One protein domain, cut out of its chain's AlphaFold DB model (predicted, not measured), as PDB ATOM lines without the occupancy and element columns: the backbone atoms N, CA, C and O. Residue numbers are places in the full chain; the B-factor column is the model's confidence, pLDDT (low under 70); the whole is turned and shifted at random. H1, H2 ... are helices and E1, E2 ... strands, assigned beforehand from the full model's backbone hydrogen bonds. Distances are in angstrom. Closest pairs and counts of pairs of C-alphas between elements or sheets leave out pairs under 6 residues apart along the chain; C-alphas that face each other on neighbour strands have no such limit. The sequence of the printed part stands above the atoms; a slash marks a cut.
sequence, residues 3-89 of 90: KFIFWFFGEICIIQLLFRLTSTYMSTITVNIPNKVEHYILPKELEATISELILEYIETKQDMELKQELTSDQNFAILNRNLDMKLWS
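This is residues 3 to 89 of the 90 residues of an uncharacterized protein of uncultured bacterium (gcode 4) (UniProt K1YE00). A small sheet of three antiparallel strands has one long helix, H1, set slantwise over one of its faces with its first part only, while the other face is bare of named helices. H1 then runs on far past the sheet as a long arm, and at its far end a shorter helix, H2, turns off at about a right angle, so that the two helices make a corner; residues 59 to 89 stand free and stick out from the body. The printed part has 87 residues, with three named strands and then two named helices in the order E1, E2, E3, H1, H2 along the chain, and its class is mixed, helices and strands. The sheet's order is E1 - E2 - E3, a meander, each strand the antiparallel neighbour of the one before. The whole is extended, with a radius of gyration of the C-alphas of 20.7 A and spans of 65 by 30 by 17 A, the length being made by the helical arm.

The sheet begins with E1, residues 3 to 9, and E2, residues 12 to 19, a hairpin of antiparallel strands whose directions stand at 165 degrees. Across this pair N 5 and O 16 are 2.9 A apart and N 14 and O 7 are 2.8 A apart, both within hydrogen-bond range. E3, residues 27 to 34, forms a second hairpin with E2, antiparallel at 161 degrees. Here N 17 and O 29 are 2.8 A apart and N 31 and O 15 are 2.8 A apart, again within hydrogen-bond range. E1 and E3 are the edge strands, and E2 is the inner one. H1, residues 43 to 72, is on one face of this sheet, an arrangement of two layers, a helix layer over a strand layer. Its height over the sheet is 9.6 A, and its residues 43 to 54 make the pairs of C-alphas within 10 A. It lies over E1 and E2 and only just not over E3, on which 2 of its C-alphas fall. On the local plane its line and that of E1 stand at 55 degrees, slantwise to the strands. The closest C-alphas of E1 and H1 are those of Phe 4 and Glu 47, 7.4 A apart. E2 and H1 are near each other, with 8 pairs of C-alphas within 10 A. H2, residues 74 to 87, and H1 only just touch, and only at the corner by their link, with 3 pairs of C-alphas within 8 A. The closest are those of Leu 70 and Phe 76, 6.1 A apart, and the lines of the two helices are about perpendicular at 89 degrees. H2 is not on the sheet and is apart from E1, E2 and E3. In H1 and H2 every O i to N i+4 pair is within hydrogen-bond range.

E1, Lys 3 to Phe 9, begins at C-alpha 3 at (-4.181, 22.727, -11.735) and is 19.9 A long from first to last C-alpha. E2, Ile 12 to Phe 19, measures 22.3 A, and E3, Ser 27 to Pro 34, measures 23.1 A. H1, Pro 43 to Ser 72, begins at C-alpha 43 at (1.187, 11.741, -6.724) and is 43.3 A long. H2, Gln 74 to Leu 87, is 20.2 A long and ends at C-alpha 87 at (33.400, 49.632, -17.776).

The C-alphas of Gly 10 and Ser 89 are the two farthest apart, 67.1 A. Without the stretch that stands free, the body of 56 residues spans 38 by 20 by 16 A. The printed part has no cut and no long link: E1 to E2 and H1 to H2 are tight links, E2 to E3 and E3 to H1 short ones. The mean pLDDT of the printed part is 73.5, and 27 residues are under 70, among them residues 19 to 28 and 33 to 44.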
ATOM      1  N   LYS A   3      -3.297  23.804 -12.198       68.56
ATOM      2  CA  LYS A   3      -4.181  22.727 -11.735       68.56
ATOM      3  C   LYS A   3      -3.825  21.431 -12.450       68.56
ATOM      4  O   LYS A   3      -3.680  21.427 -13.669       68.56
ATOM      5  N   PHE A   4      -3.771  20.346 -11.690       66.50
ATOM      6  CA  PHE A   4      -3.456  19.015 -12.188       66.50
ATOM      7  C   PHE A   4      -4.693  18.120 -12.216       66.50
ATOM      8  O   PHE A   4      -5.549  18.184 -11.328       66.50
ATOM      9  N   ILE A   5      -4.792  17.286 -13.248       73.94
ATOM     10  CA  ILE A   5      -5.779  16.212 -13.360       73.94
ATOM     11  C   ILE A   5      -5.032  14.939 -13.747       73.94
ATOM     12  O   ILE A   5      -4.327  14.911 -14.753       73.94
ATOM     13  N   PHE A   6      -5.204  13.892 -12.945       71.00
ATOM     14  CA  PHE A   6      -4.550  12.604 -13.136       71.00
ATOM     15  C   PHE A   6      -5.564  11.563 -13.594       71.00
ATOM     16  O   PHE A   6      -6.625  11.417 -12.983       71.00
ATOM     17  N   TRP A   7      -5.207  10.804 -14.623       74.88
ATOM     18  CA  TRP A   7      -5.963   9.648 -15.084       74.88
ATOM     19  C   TRP A   7      -5.050   8.430 -15.136       74.88
ATOM     20  O   TRP A   7      -3.996   8.465 -15.767       74.88
ATOM     21  N   PHE A   8      -5.454   7.342 -14.490       70.75
ATOM     22  CA  PHE A   8      -4.692   6.096 -14.469       70.75
ATOM     23  C   PHE A   8      -5.423   5.049 -15.313       70.75
ATOM     24  O   PHE A   8      -6.540   4.654 -14.983       70.75
ATOM     25  N   PHE A   9      -4.797   4.607 -16.403       72.88
ATOM     26  CA  PHE A   9      -5.331   3.625 -17.345       72.88
ATOM     27  C   PHE A   9      -4.353   2.458 -17.493       72.88
ATOM     28  O   PHE A   9      -3.479   2.479 -18.356       72.88
ATOM     29  N   GLY A  10      -4.495   1.432 -16.651       74.06
ATOM     30  CA  GLY A  10      -3.646   0.237 -16.704       74.06
ATOM     31  C   GLY A  10      -2.156   0.582 -16.618       74.06
ATOM     32  O   GLY A  10      -1.678   1.040 -15.580       74.06
ATOM     33  N   GLU A  11      -1.430   0.393 -17.723       73.69
ATOM     34  CA  GLU A  11       0.002   0.689 -17.828       73.69
ATOM     35  C   GLU A  11       0.330   2.147 -18.215       73.69
ATOM     36  O   GLU A  11       1.461   2.443 -18.596       73.69
ATOM     37  N   ILE A  12      -0.618   3.084 -18.164       67.38
ATOM     38  CA  ILE A  12      -0.367   4.488 -18.527       67.38
ATOM     39  C   ILE A  12      -0.986   5.418 -17.483       67.38
ATOM     40  O   ILE A  12      -2.166   5.308 -17.151       67.38
ATOM     41  N   CYS A  13      -0.196   6.373 -16.995       70.06
ATOM     42  CA  CYS A  13      -0.691   7.538 -16.270       70.06
ATOM     43  C   CYS A  13      -0.731   8.733 -17.230       70.06
ATOM     44  O   CYS A  13       0.271   9.057 -17.867       70.06
ATOM     45  N   ILE A  14      -1.885   9.382 -17.349       69.56
ATOM     46  CA  ILE A  14      -2.060  10.615 -18.114       69.56
ATOM     47  C   ILE A  14      -2.196  11.764 -17.123       69.56
ATOM     48  O   ILE A  14      -3.090  11.765 -16.274       69.56
ATOM     49  N   ILE A  15      -1.329  12.761 -17.263       70.44
ATOM     50  CA  ILE A  15      -1.339  13.974 -16.452       70.44
ATOM     51  C   ILE A  15      -1.737  15.132 -17.349       70.44
ATOM     52  O   ILE A  15      -1.070  15.428 -18.339       70.44
ATOM     53  N   GLN A  16      -2.829  15.797 -16.997       72.50
ATOM     54  CA  GLN A  16      -3.243  17.040 -17.627       72.50
ATOM     55  C   GLN A  16      -2.916  18.205 -16.706       72.50
ATOM     56  O   GLN A  16      -3.408  18.288 -15.580       72.50
ATOM     57  N   LEU A  17      -2.096  19.115 -17.214       71.00
ATOM     58  CA  LEU A  17      -1.758  20.366 -16.567       71.00
ATOM     59  C   LEU A  17      -2.546  21.494 -17.195       71.00
ATOM     60  O   LEU A  17      -2.431  21.733 -18.395       71.00
ATOM     61  N   LEU A  18      -3.280  22.224 -16.368       71.38
ATOM     62  CA  LEU A  18      -3.917  23.468 -16.753       71.38
ATOM     63  C   LEU A  18      -3.157  24.611 -16.107       71.38
ATOM     64  O   LEU A  18      -3.064  24.687 -14.881       71.38
ATOM     65  N   PHE A  19      -2.643  25.521 -16.918       66.81
ATOM     66  CA  PHE A  19      -1.923  26.682 -16.420       66.81
ATOM     67  C   PHE A  19      -2.265  27.932 -17.221       66.81
ATOM     68  O   PHE A  19      -2.701  27.893 -18.373       66.81
ATOM     69  N   ARG A  20      -2.049  29.068 -16.564       60.78
ATOM     70  CA  ARG A  20      -2.232  30.401 -17.126       60.78
ATOM     71  C   ARG A  20      -0.940  31.182 -16.936       60.78
ATOM     72  O   ARG A  20      -0.622  31.557 -15.810       60.78
ATOM     73  N   LEU A  21      -0.213  31.397 -18.027       56.69
ATOM     74  CA  LEU A  21       0.996  32.221 -18.073       56.69
ATOM     75  C   LEU A  21       0.636  33.589 -18.599       56.69
ATOM     76  O   LEU A  21       0.341  33.625 -19.784       56.69
ATOM     77  N   THR A  22       0.628  34.629 -17.746       56.56
ATOM     78  CA  THR A  22       0.526  36.098 -18.028       56.56
ATOM     79  C   THR A  22      -0.538  36.600 -19.030       56.56
ATOM     80  O   THR A  22      -0.875  37.777 -19.063       56.56
ATOM     81  N   SER A  23      -1.152  35.688 -19.760       51.19
ATOM     82  CA  SER A  23      -2.138  35.742 -20.810       51.19
ATOM     83  C   SER A  23      -3.490  35.456 -20.180       51.19
ATOM     84  O   SER A  23      -3.628  34.750 -19.172       51.19
ATOM     85  N   THR A  24      -4.538  36.019 -20.757       53.06
ATOM     86  CA  THR A  24      -5.917  35.711 -20.382       53.06
ATOM     87  C   THR A  24      -6.338  34.290 -20.757       53.06
ATOM     88  O   THR A  24      -7.345  33.818 -20.232       53.06
ATOM     89  N   TYR A  25      -5.556  33.582 -21.575       55.97
ATOM     90  CA  TYR A  25      -5.881  32.247 -22.068       55.97
ATOM     91  C   TYR A  25      -5.351  31.123 -21.165       55.97
ATOM     92  O   TYR A  25      -4.195  31.121 -20.742       55.97
ATOM     93  N   MET A  26      -6.218  30.144 -20.887       66.06
ATOM     94  CA  MET A  26      -5.843  28.885 -20.238       66.06
ATOM     95  C   MET A  26      -5.207  27.947 -21.262       66.06
ATOM     96  O   MET A  26      -5.802  27.678 -22.303       66.06
ATOM     97  N   SER A  27      -4.027  27.424 -20.942       65.31
ATOM     98  CA  SER A  27      -3.335  26.413 -21.746       65.31
ATOM     99  C   SER A  27      -3.388  25.057 -21.052       65.31
ATOM    100  O   SER A  27      -3.383  24.984 -19.821       65.31
ATOM    101  N   THR A  28      -3.456  23.985 -21.847       69.06
ATOM    102  CA  THR A  28      -3.449  22.602 -21.349       69.06
ATOM    103  C   THR A  28      -2.266  21.840 -21.936       69.06
ATOM    104  O   THR A  28      -2.120  21.792 -23.155       69.06
ATOM    105  N   ILE A  29      -1.449  21.216 -21.089       70.62
ATOM    106  CA  ILE A  29      -0.428  20.238 -21.495       70.62
ATOM    107  C   ILE A  29      -0.892  18.853 -21.049       70.62
ATOM    108  O   ILE A  29      -1.329  18.682 -19.914       70.62
ATOM    109  N   THR A  30      -0.799  17.866 -21.942       69.75
ATOM    110  CA  THR A  30      -1.075  16.456 -21.628       69.75
ATOM    111  C   THR A  30       0.230  15.672 -21.681       69.75
ATOM    112  O   THR A  30       0.888  15.648 -22.719       69.75
ATOM    113  N   VAL A  31       0.603  15.040 -20.570       71.69
ATOM    114  CA  VAL A  31       1.801  14.204 -20.439       71.69
ATOM    115  C   VAL A  31       1.363  12.754 -20.265       71.69
ATOM    116  O   VAL A  31       0.619  12.438 -19.339       71.69
ATOM    117  N   ASN A  32       1.838  11.874 -21.146       71.31
ATOM    118  CA  ASN A  32       1.600  10.435 -21.056       71.31
ATOM    119  C   ASN A  32       2.836   9.772 -20.450       71.31
ATOM    120  O   ASN A  32       3.899   9.763 -21.069       71.31
ATOM    121  N   ILE A  33       2.695   9.214 -19.252       68.25
ATOM    122  CA  ILE A  33       3.769   8.534 -18.533       68.25
ATOM    123  C   ILE A  33       3.518   7.025 -18.618       68.25
ATOM    124  O   ILE A  33       2.511   6.545 -18.084       68.25
ATOM    125  N   PRO A  34       4.407   6.257 -19.275       66.44
ATOM    126  CA  PRO A  34       4.368   4.804 -19.215       66.44
ATOM    127  C   PRO A  34       4.516   4.351 -17.760       66.44
ATOM    128  O   PRO A  34       5.477   4.713 -17.083       66.44
ATOM    129  N   ASN A  35       3.594   3.524 -17.286       64.38
ATOM    130  CA  ASN A  35       3.572   2.925 -15.954       64.38
ATOM    131  C   ASN A  35       4.576   1.759 -15.877       64.38
ATOM    132  O   ASN A  35       4.237   0.637 -15.516       64.38
ATOM    133  N   LYS A  36       5.824   2.007 -16.291       58.66
ATOM    134  CA  LYS A  36       6.942   1.053 -16.184       58.66
ATOM    135  C   LYS A  36       7.799   1.295 -14.945       58.66
ATOM    136  O   LYS A  36       8.938   0.844 -14.887       58.66
ATOM    137  N   VAL A  37       7.265   2.013 -13.965       53.06
ATOM    138  CA  VAL A  37       7.967   2.292 -12.719       53.06
ATOM    139  C   VAL A  37       7.156   1.669 -11.600       53.06
ATOM    140  O   VAL A  37       6.177   2.238 -11.118       53.06
ATOM    141  N   GLU A  38       7.554   0.457 -11.225       50.66
ATOM    142  CA  GLU A  38       7.252  -0.104  -9.915       50.66
ATOM    143  C   GLU A  38       7.708   0.898  -8.848       50.66
ATOM    144  O   GLU A  38       8.870   0.902  -8.467       50.66
ATOM    145  N   HIS A  39       6.773   1.739  -8.394       55.22
ATOM    146  CA  HIS A  39       6.819   2.525  -7.153       55.22
ATOM    147  C   HIS A  39       7.936   3.607  -7.150       55.22
ATOM    148  O   HIS A  39       9.032   3.445  -7.655       55.22
ATOM    149  N   TYR A  40       7.716   4.863  -6.775       53.00
ATOM    150  CA  TYR A  40       7.713   5.333  -5.385       53.00
ATOM    151  C   TYR A  40       7.432   6.845  -5.306       53.00
ATOM    152  O   TYR A  40       7.591   7.431  -4.244       53.00
ATOM    153  N   ILE A  41       7.043   7.500  -6.404       57.06
ATOM    154  CA  ILE A  41       6.757   8.936  -6.359       57.06
ATOM    155  C   ILE A  41       5.292   9.095  -5.964       57.06
ATOM    156  O   ILE A  41       4.391   8.711  -6.716       57.06
ATOM    157  N   LEU A  42       5.041   9.622  -4.763       68.00
ATOM    158  CA  LEU A  42       3.681   9.956  -4.349       68.00
ATOM    159  C   LEU A  42       3.088  10.924  -5.386       68.00
ATOM    160  O   LEU A  42       3.807  11.807  -5.852       68.00
ATOM    161  N   PRO A  43       1.789  10.847  -5.730       67.88
ATOM    162  CA  PRO A  43       1.187  11.741  -6.724       67.88
ATOM    163  C   PRO A  43       1.501  13.229  -6.497       67.88
ATOM    164  O   PRO A  43       1.690  13.965  -7.456       67.88
ATOM    165  N   LYS A  44       1.647  13.645  -5.229       68.81
ATOM    166  CA  LYS A  44       2.068  15.000  -4.838       68.81
ATOM    167  C   LYS A  44       3.515  15.342  -5.193       68.81
ATOM    168  O   LYS A  44       3.791  16.473  -5.571       68.81
ATOM    169  N   GLU A  45       4.437  14.400  -5.038       71.50
ATOM    170  CA  GLU A  45       5.846  14.594  -5.398       71.50
ATOM    171  C   GLU A  45       5.993  14.650  -6.919       71.50
ATOM    172  O   GLU A  45       6.689  15.513  -7.438       71.50
ATOM    173  N   LEU A  46       5.245  13.808  -7.639       71.88
ATOM    174  CA  LEU A  46       5.207  13.819  -9.099       71.88
ATOM    175  C   LEU A  46       4.626  15.138  -9.619       71.88
ATOM    176  O   LEU A  46       5.163  15.728 -10.553       71.88
ATOM    177  N   GLU A  47       3.554  15.620  -8.989       70.19
ATOM    178  CA  GLU A  47       2.962  16.931  -9.261       70.19
ATOM    179  C   GLU A  47       3.970  18.066  -9.052       70.19
ATOM    180  O   GLU A  47       4.109  18.926  -9.923       70.19
ATOM    181  N   ALA A  48       4.696  18.058  -7.931       73.06
ATOM    182  CA  ALA A  48       5.698  19.070  -7.614       73.06
ATOM    183  C   ALA A  48       6.850  19.064  -8.629       73.06
ATOM    184  O   ALA A  48       7.144  20.100  -9.219       73.06
ATOM    185  N   THR A  49       7.432  17.898  -8.919       76.62
ATOM    186  CA  THR A  49       8.533  17.773  -9.885       76.62
ATOM    187  C   THR A  49       8.114  18.210 -11.288       76.62
ATOM    188  O   THR A  49       8.841  18.942 -11.955       76.62
ATOM    189  N   ILE A  50       6.930  17.801 -11.752       73.81
ATOM    190  CA  ILE A  50       6.432  18.218 -13.069       73.81
ATOM    191  C   ILE A  50       6.133  19.724 -13.086       73.81
ATOM    192  O   ILE A  50       6.396  20.378 -14.095       73.81
ATOM    193  N   SER A  51       5.615  20.287 -11.987       72.44
ATOM    194  CA  SER A  51       5.412  21.737 -11.853       72.44
ATOM    195  C   SER A  51       6.722  22.501 -12.012       72.44
ATOM    196  O   SER A  51       6.776  23.440 -12.800       72.44
ATOM    197  N   GLU A  52       7.763  22.093 -11.283       78.12
ATOM    198  CA  GLU A  52       9.080  22.737 -11.303       78.12
ATOM    199  C   GLU A  52       9.699  22.697 -12.699       78.12
ATOM    200  O   GLU A  52      10.041  23.744 -13.242       78.12
ATOM    201  N   LEU A  53       9.737  21.520 -13.332       76.69
ATOM    202  CA  LEU A  53      10.306  21.362 -14.674       76.69
ATOM    203  C   LEU A  53       9.578  22.203 -15.730       76.69
ATOM    204  O   LEU A  53      10.199  22.736 -16.649       76.69
ATOM    205  N   ILE A  54       8.252  22.320 -15.628       74.81
ATOM    206  CA  ILE A  54       7.468  23.120 -16.572       74.81
ATOM    207  C   ILE A  54       7.700  24.611 -16.347       74.81
ATOM    208  O   ILE A  54       7.849  25.339 -17.327       74.81
ATOM    209  N   LEU A  55       7.757  25.067 -15.093       75.06
ATOM    210  CA  LEU A  55       8.083  26.458 -14.773       75.06
ATOM    211  C   LEU A  55       9.479  26.827 -15.283       75.06
ATOM    212  O   LEU A  55       9.603  27.811 -16.008       75.06
ATOM    213  N   GLU A  56      10.482  25.990 -15.015       77.75
ATOM    214  CA  GLU A  56      11.853  26.185 -15.496       77.75
ATOM    215  C   GLU A  56      11.906  26.263 -17.028       77.75
ATOM    216  O   GLU A  56      12.535  27.158 -17.598       77.75
ATOM    217  N   TYR A  57      11.202  25.363 -17.722       77.31
ATOM    218  CA  TYR A  57      11.131  25.380 -19.182       77.31
ATOM    219  C   TYR A  57      10.486  26.665 -19.720       77.31
ATOM    220  O   TYR A  57      10.956  27.223 -20.715       77.31
ATOM    221  N   ILE A  58       9.414  27.138 -19.082       74.62
ATOM    222  CA  ILE A  58       8.712  28.359 -19.486       74.62
ATOM    223  C   ILE A  58       9.598  29.587 -19.283       74.62
ATOM    224  O   ILE A  58       9.730  30.381 -20.213       74.62
ATOM    225  N   GLU A  59      10.214  29.730 -18.110       76.44
ATOM    226  CA  GLU A  59      11.143  30.827 -17.806       76.44
ATOM    227  C   GLU A  59      12.294  30.839 -18.812       76.44
ATOM    228  O   GLU A  59      12.571  31.854 -19.446       76.44
ATOM    229  N   THR A  60      12.871  29.668 -19.075       76.00
ATOM    230  CA  THR A  60      13.941  29.492 -20.059       76.00
ATOM    231  C   THR A  60      13.510  29.902 -21.473       76.00
ATOM    232  O   THR A  60      14.296  30.493 -22.217       76.00
ATOM    233  N   LYS A  61      12.267  29.611 -21.877       77.12
ATOM    234  CA  LYS A  61      11.726  30.037 -23.177       77.12
ATOM    235  C   LYS A  61      11.500  31.543 -23.251       77.12
ATOM    236  O   LYS A  61      11.915  32.141 -24.239       77.12
ATOM    237  N   GLN A  62      10.914  32.141 -22.218       76.56
ATOM    238  CA  GLN A  62      10.691  33.587 -22.152       76.56
ATOM    239  C   GLN A  62      12.012  34.361 -22.154       76.56
ATOM    240  O   GLN A  62      12.152  35.330 -22.894       76.56
ATOM    241  N   ASP A  63      13.014  33.891 -21.412       76.44
ATOM    242  CA  ASP A  63      14.359  34.469 -21.414       76.44
ATOM    243  C   ASP A  63      15.022  34.383 -22.791       76.44
ATOM    244  O   ASP A  63      15.710  35.313 -23.215       76.44
ATOM    245  N   MET A  64      14.845  33.267 -23.505       74.88
ATOM    246  CA  MET A  64      15.348  33.125 -24.871       74.88
ATOM    247  C   MET A  64      14.661  34.089 -25.841       74.88
ATOM    248  O   MET A  64      15.353  34.721 -26.637       74.88
ATOM    249  N   GLU A  65      13.335  34.208 -25.776       82.88
ATOM    250  CA  GLU A  65      12.557  35.143 -26.597       82.88
ATOM    251  C   GLU A  65      12.979  36.590 -26.318       82.88
ATOM    252  O   GLU A  65      13.348  37.311 -27.243       82.88
ATOM    253  N   LEU A  66      13.072  36.979 -25.043       78.56
ATOM    254  CA  LEU A  66      13.531  38.304 -24.636       78.56
ATOM    255  C   LEU A  66      14.968  38.579 -25.097       78.56
ATOM    256  O   LEU A  66      15.262  39.659 -25.604       78.56
ATOM    257  N   LYS A  67      15.885  37.610 -24.969       76.94
ATOM    258  CA  LYS A  67      17.254  37.753 -25.492       76.94
ATOM    259  C   LYS A  67      17.256  37.970 -26.999       76.94
ATOM    260  O   LYS A  67      18.036  38.792 -27.474       76.94
ATOM    261  N   GLN A  68      16.422  37.253 -27.750       79.06
ATOM    262  CA  GLN A  68      16.307  37.440 -29.196       79.06
ATOM    263  C   GLN A  68      15.769  38.832 -29.536       79.06
ATOM    264  O   GLN A  68      16.381  39.520 -30.353       79.06
ATOM    265  N   GLU A  69      14.704  39.275 -28.865       81.00
ATOM    266  CA  GLU A  69      14.138  40.619 -29.028       81.00
ATOM    267  C   GLU A  69      15.185  41.702 -28.743       81.00
ATOM    268  O   GLU A  69      15.461  42.535 -29.607       81.00
ATOM    269  N   LEU A  70      15.855  41.639 -27.590       81.19
ATOM    270  CA  LEU A  70      16.890  42.597 -27.195       81.19
ATOM    271  C   LEU A  70      18.098  42.583 -28.139       81.19
ATOM    272  O   LEU A  70      18.646  43.635 -28.455       81.19
ATOM    273  N   THR A  71      18.511  41.411 -28.628       79.19
ATOM    274  CA  THR A  71      19.612  41.303 -29.603       79.19
ATOM    275  C   THR A  71      19.238  41.936 -30.944       79.19
ATOM    276  O   THR A  71      20.104  42.464 -31.641       79.19
ATOM    277  N   SER A  72      17.955  41.899 -31.311       83.31
ATOM    278  CA  SER A  72      17.448  42.532 -32.530       83.31
ATOM    279  C   SER A  72      17.184  44.040 -32.392       83.31
ATOM    280  O   SER A  72      17.018  44.721 -33.405       83.31
ATOM    281  N   ASP A  73      17.192  44.583 -31.171       89.62
ATOM    282  CA  ASP A  73      16.938  45.999 -30.893       89.62
ATOM    283  C   ASP A  73      18.223  46.847 -31.017       89.62
ATOM    284  O   ASP A  73      19.170  46.741 -30.229       89.62
ATOM    285  N   GLN A  74      18.241  47.757 -31.998       89.12
ATOM    286  CA  GLN A  74      19.348  48.696 -32.210       89.12
ATOM    287  C   GLN A  74      19.615  49.610 -31.004       89.12
ATOM    288  O   GLN A  74      20.776  49.915 -30.719       89.12
ATOM    289  N   ASN A  75      18.580  50.043 -30.280       90.31
ATOM    290  CA  ASN A  75      18.740  50.895 -29.100       90.31
ATOM    291  C   ASN A  75      19.415  50.127 -27.965       90.31
ATOM    292  O   ASN A  75      20.301  50.663 -27.291       90.31
ATOM    293  N   PHE A  76      19.042  48.860 -27.784       87.44
ATOM    294  CA  PHE A  76      19.680  47.992 -26.804       87.44
ATOM    295  C   PHE A  76      21.149  47.724 -27.159       87.44
ATOM    296  O   PHE A  76      22.018  47.818 -26.290       87.44
ATOM    297  N   ALA A  77      21.469  47.503 -28.438       85.44
ATOM    298  CA  ALA A  77      22.851  47.354 -28.898       85.44
ATOM    299  C   ALA A  77      23.714  48.600 -28.607       85.44
ATOM    300  O   ALA A  77      24.861  48.477 -28.166       85.44
ATOM    301  N   ILE A  78      23.164  49.805 -28.805       90.62
ATOM    302  CA  ILE A  78      23.840  51.073 -28.479       90.62
ATOM    303  C   ILE A  78      24.070  51.197 -26.968       90.62
ATOM    304  O   ILE A  78      25.175  51.541 -26.542       90.62
ATOM    305  N   LEU A  79      23.054  50.899 -26.151       90.25
ATOM    306  CA  LEU A  79      23.168  50.917 -24.691       90.25
ATOM    307  C   LEU A  79      24.268  49.962 -24.208       90.25
ATOM    308  O   LEU A  79      25.112  50.362 -23.407       90.25
ATOM    309  N   ASN A  80      24.285  48.734 -24.729       87.00
ATOM    310  CA  ASN A  80      25.253  47.713 -24.345       87.00
ATOM    311  C   ASN A  80      26.689  48.131 -24.709       87.00
ATOM    312  O   ASN A  80      27.597  48.037 -23.886       87.00
ATOM    313  N   ARG A  81      26.888  48.711 -25.900       88.44
ATOM    314  CA  ARG A  81      28.184  49.271 -26.319       88.44
ATOM    315  C   ARG A  81      28.654  50.412 -25.411       88.44
ATOM    316  O   ARG A  81      29.837  50.505 -25.096       88.44
ATOM    317  N   ASN A  82      27.744  51.292 -24.997       92.38
ATOM    318  CA  ASN A  82      28.073  52.409 -24.109       92.38
ATOM    319  C   ASN A  82      28.436  51.941 -22.693       92.38
ATOM    320  O   ASN A  82      29.326  52.523 -22.071       92.38
ATOM    321  N   LEU A  83      27.755  50.909 -22.188       90.12
ATOM    322  CA  LEU A  83      28.091  50.255 -20.924       90.12
ATOM    323  C   LEU A  83      29.495  49.654 -20.971       90.12
ATOM    324  O   LEU A  83      30.291  49.928 -20.078       90.12
ATOM    325  N   ASP A  84      29.811  48.919 -22.036       89.94
ATOM    326  CA  ASP A  84      31.122  48.296 -22.224       89.94
ATOM    327  C   ASP A  84      32.238  49.357 -22.231       89.94
ATOM    328  O   ASP A  84      33.153  49.307 -21.414       89.94
ATOM    329  N   MET A  85      32.098  50.418 -23.037       90.81
ATOM    330  CA  MET A  85      33.068  51.526 -23.058       90.81
ATOM    331  C   MET A  85      33.272  52.183 -21.686       90.81
ATOM    332  O   MET A  85      34.395  52.556 -21.353       90.81
ATOM    333  N   LYS A  86      32.208  52.333 -20.882       89.81
ATOM    334  CA  LYS A  86      32.321  52.881 -19.522       89.81
ATOM    335  C   LYS A  86      33.052  51.933 -18.578       89.81
ATOM    336  O   LYS A  86      33.886  52.402 -17.809       89.81
ATOM    337  N   LEU A  87      32.758  50.635 -18.630       81.31
ATOM    338  CA  LEU A  87      33.400  49.632 -17.776       81.31
ATOM    339  C   LEU A  87      34.901  49.513 -18.064       81.31
ATOM    340  O   LEU A  87      35.678  49.404 -17.125       81.31
ATOM    341  N   TRP A  88      35.317  49.619 -19.328       82.56
ATOM    342  CA  TRP A  88      36.735  49.625 -19.721       82.56
ATOM    343  C   TRP A  88      37.477  50.935 -19.414       82.56
ATOM    344  O   TRP A  88      38.698  50.986 -19.541       82.56
ATOM    345  N   SER A  89      36.757  52.000 -19.052       84.50
ATOM    346  CA  SER A  89      37.339  53.299 -18.681       84.50
ATOM    347  C   SER A  89      37.549  53.490 -17.170       84.50
ATOM    348  O   SER A  89      38.031  54.550 -16.766       84.50
TER     349      SER A  89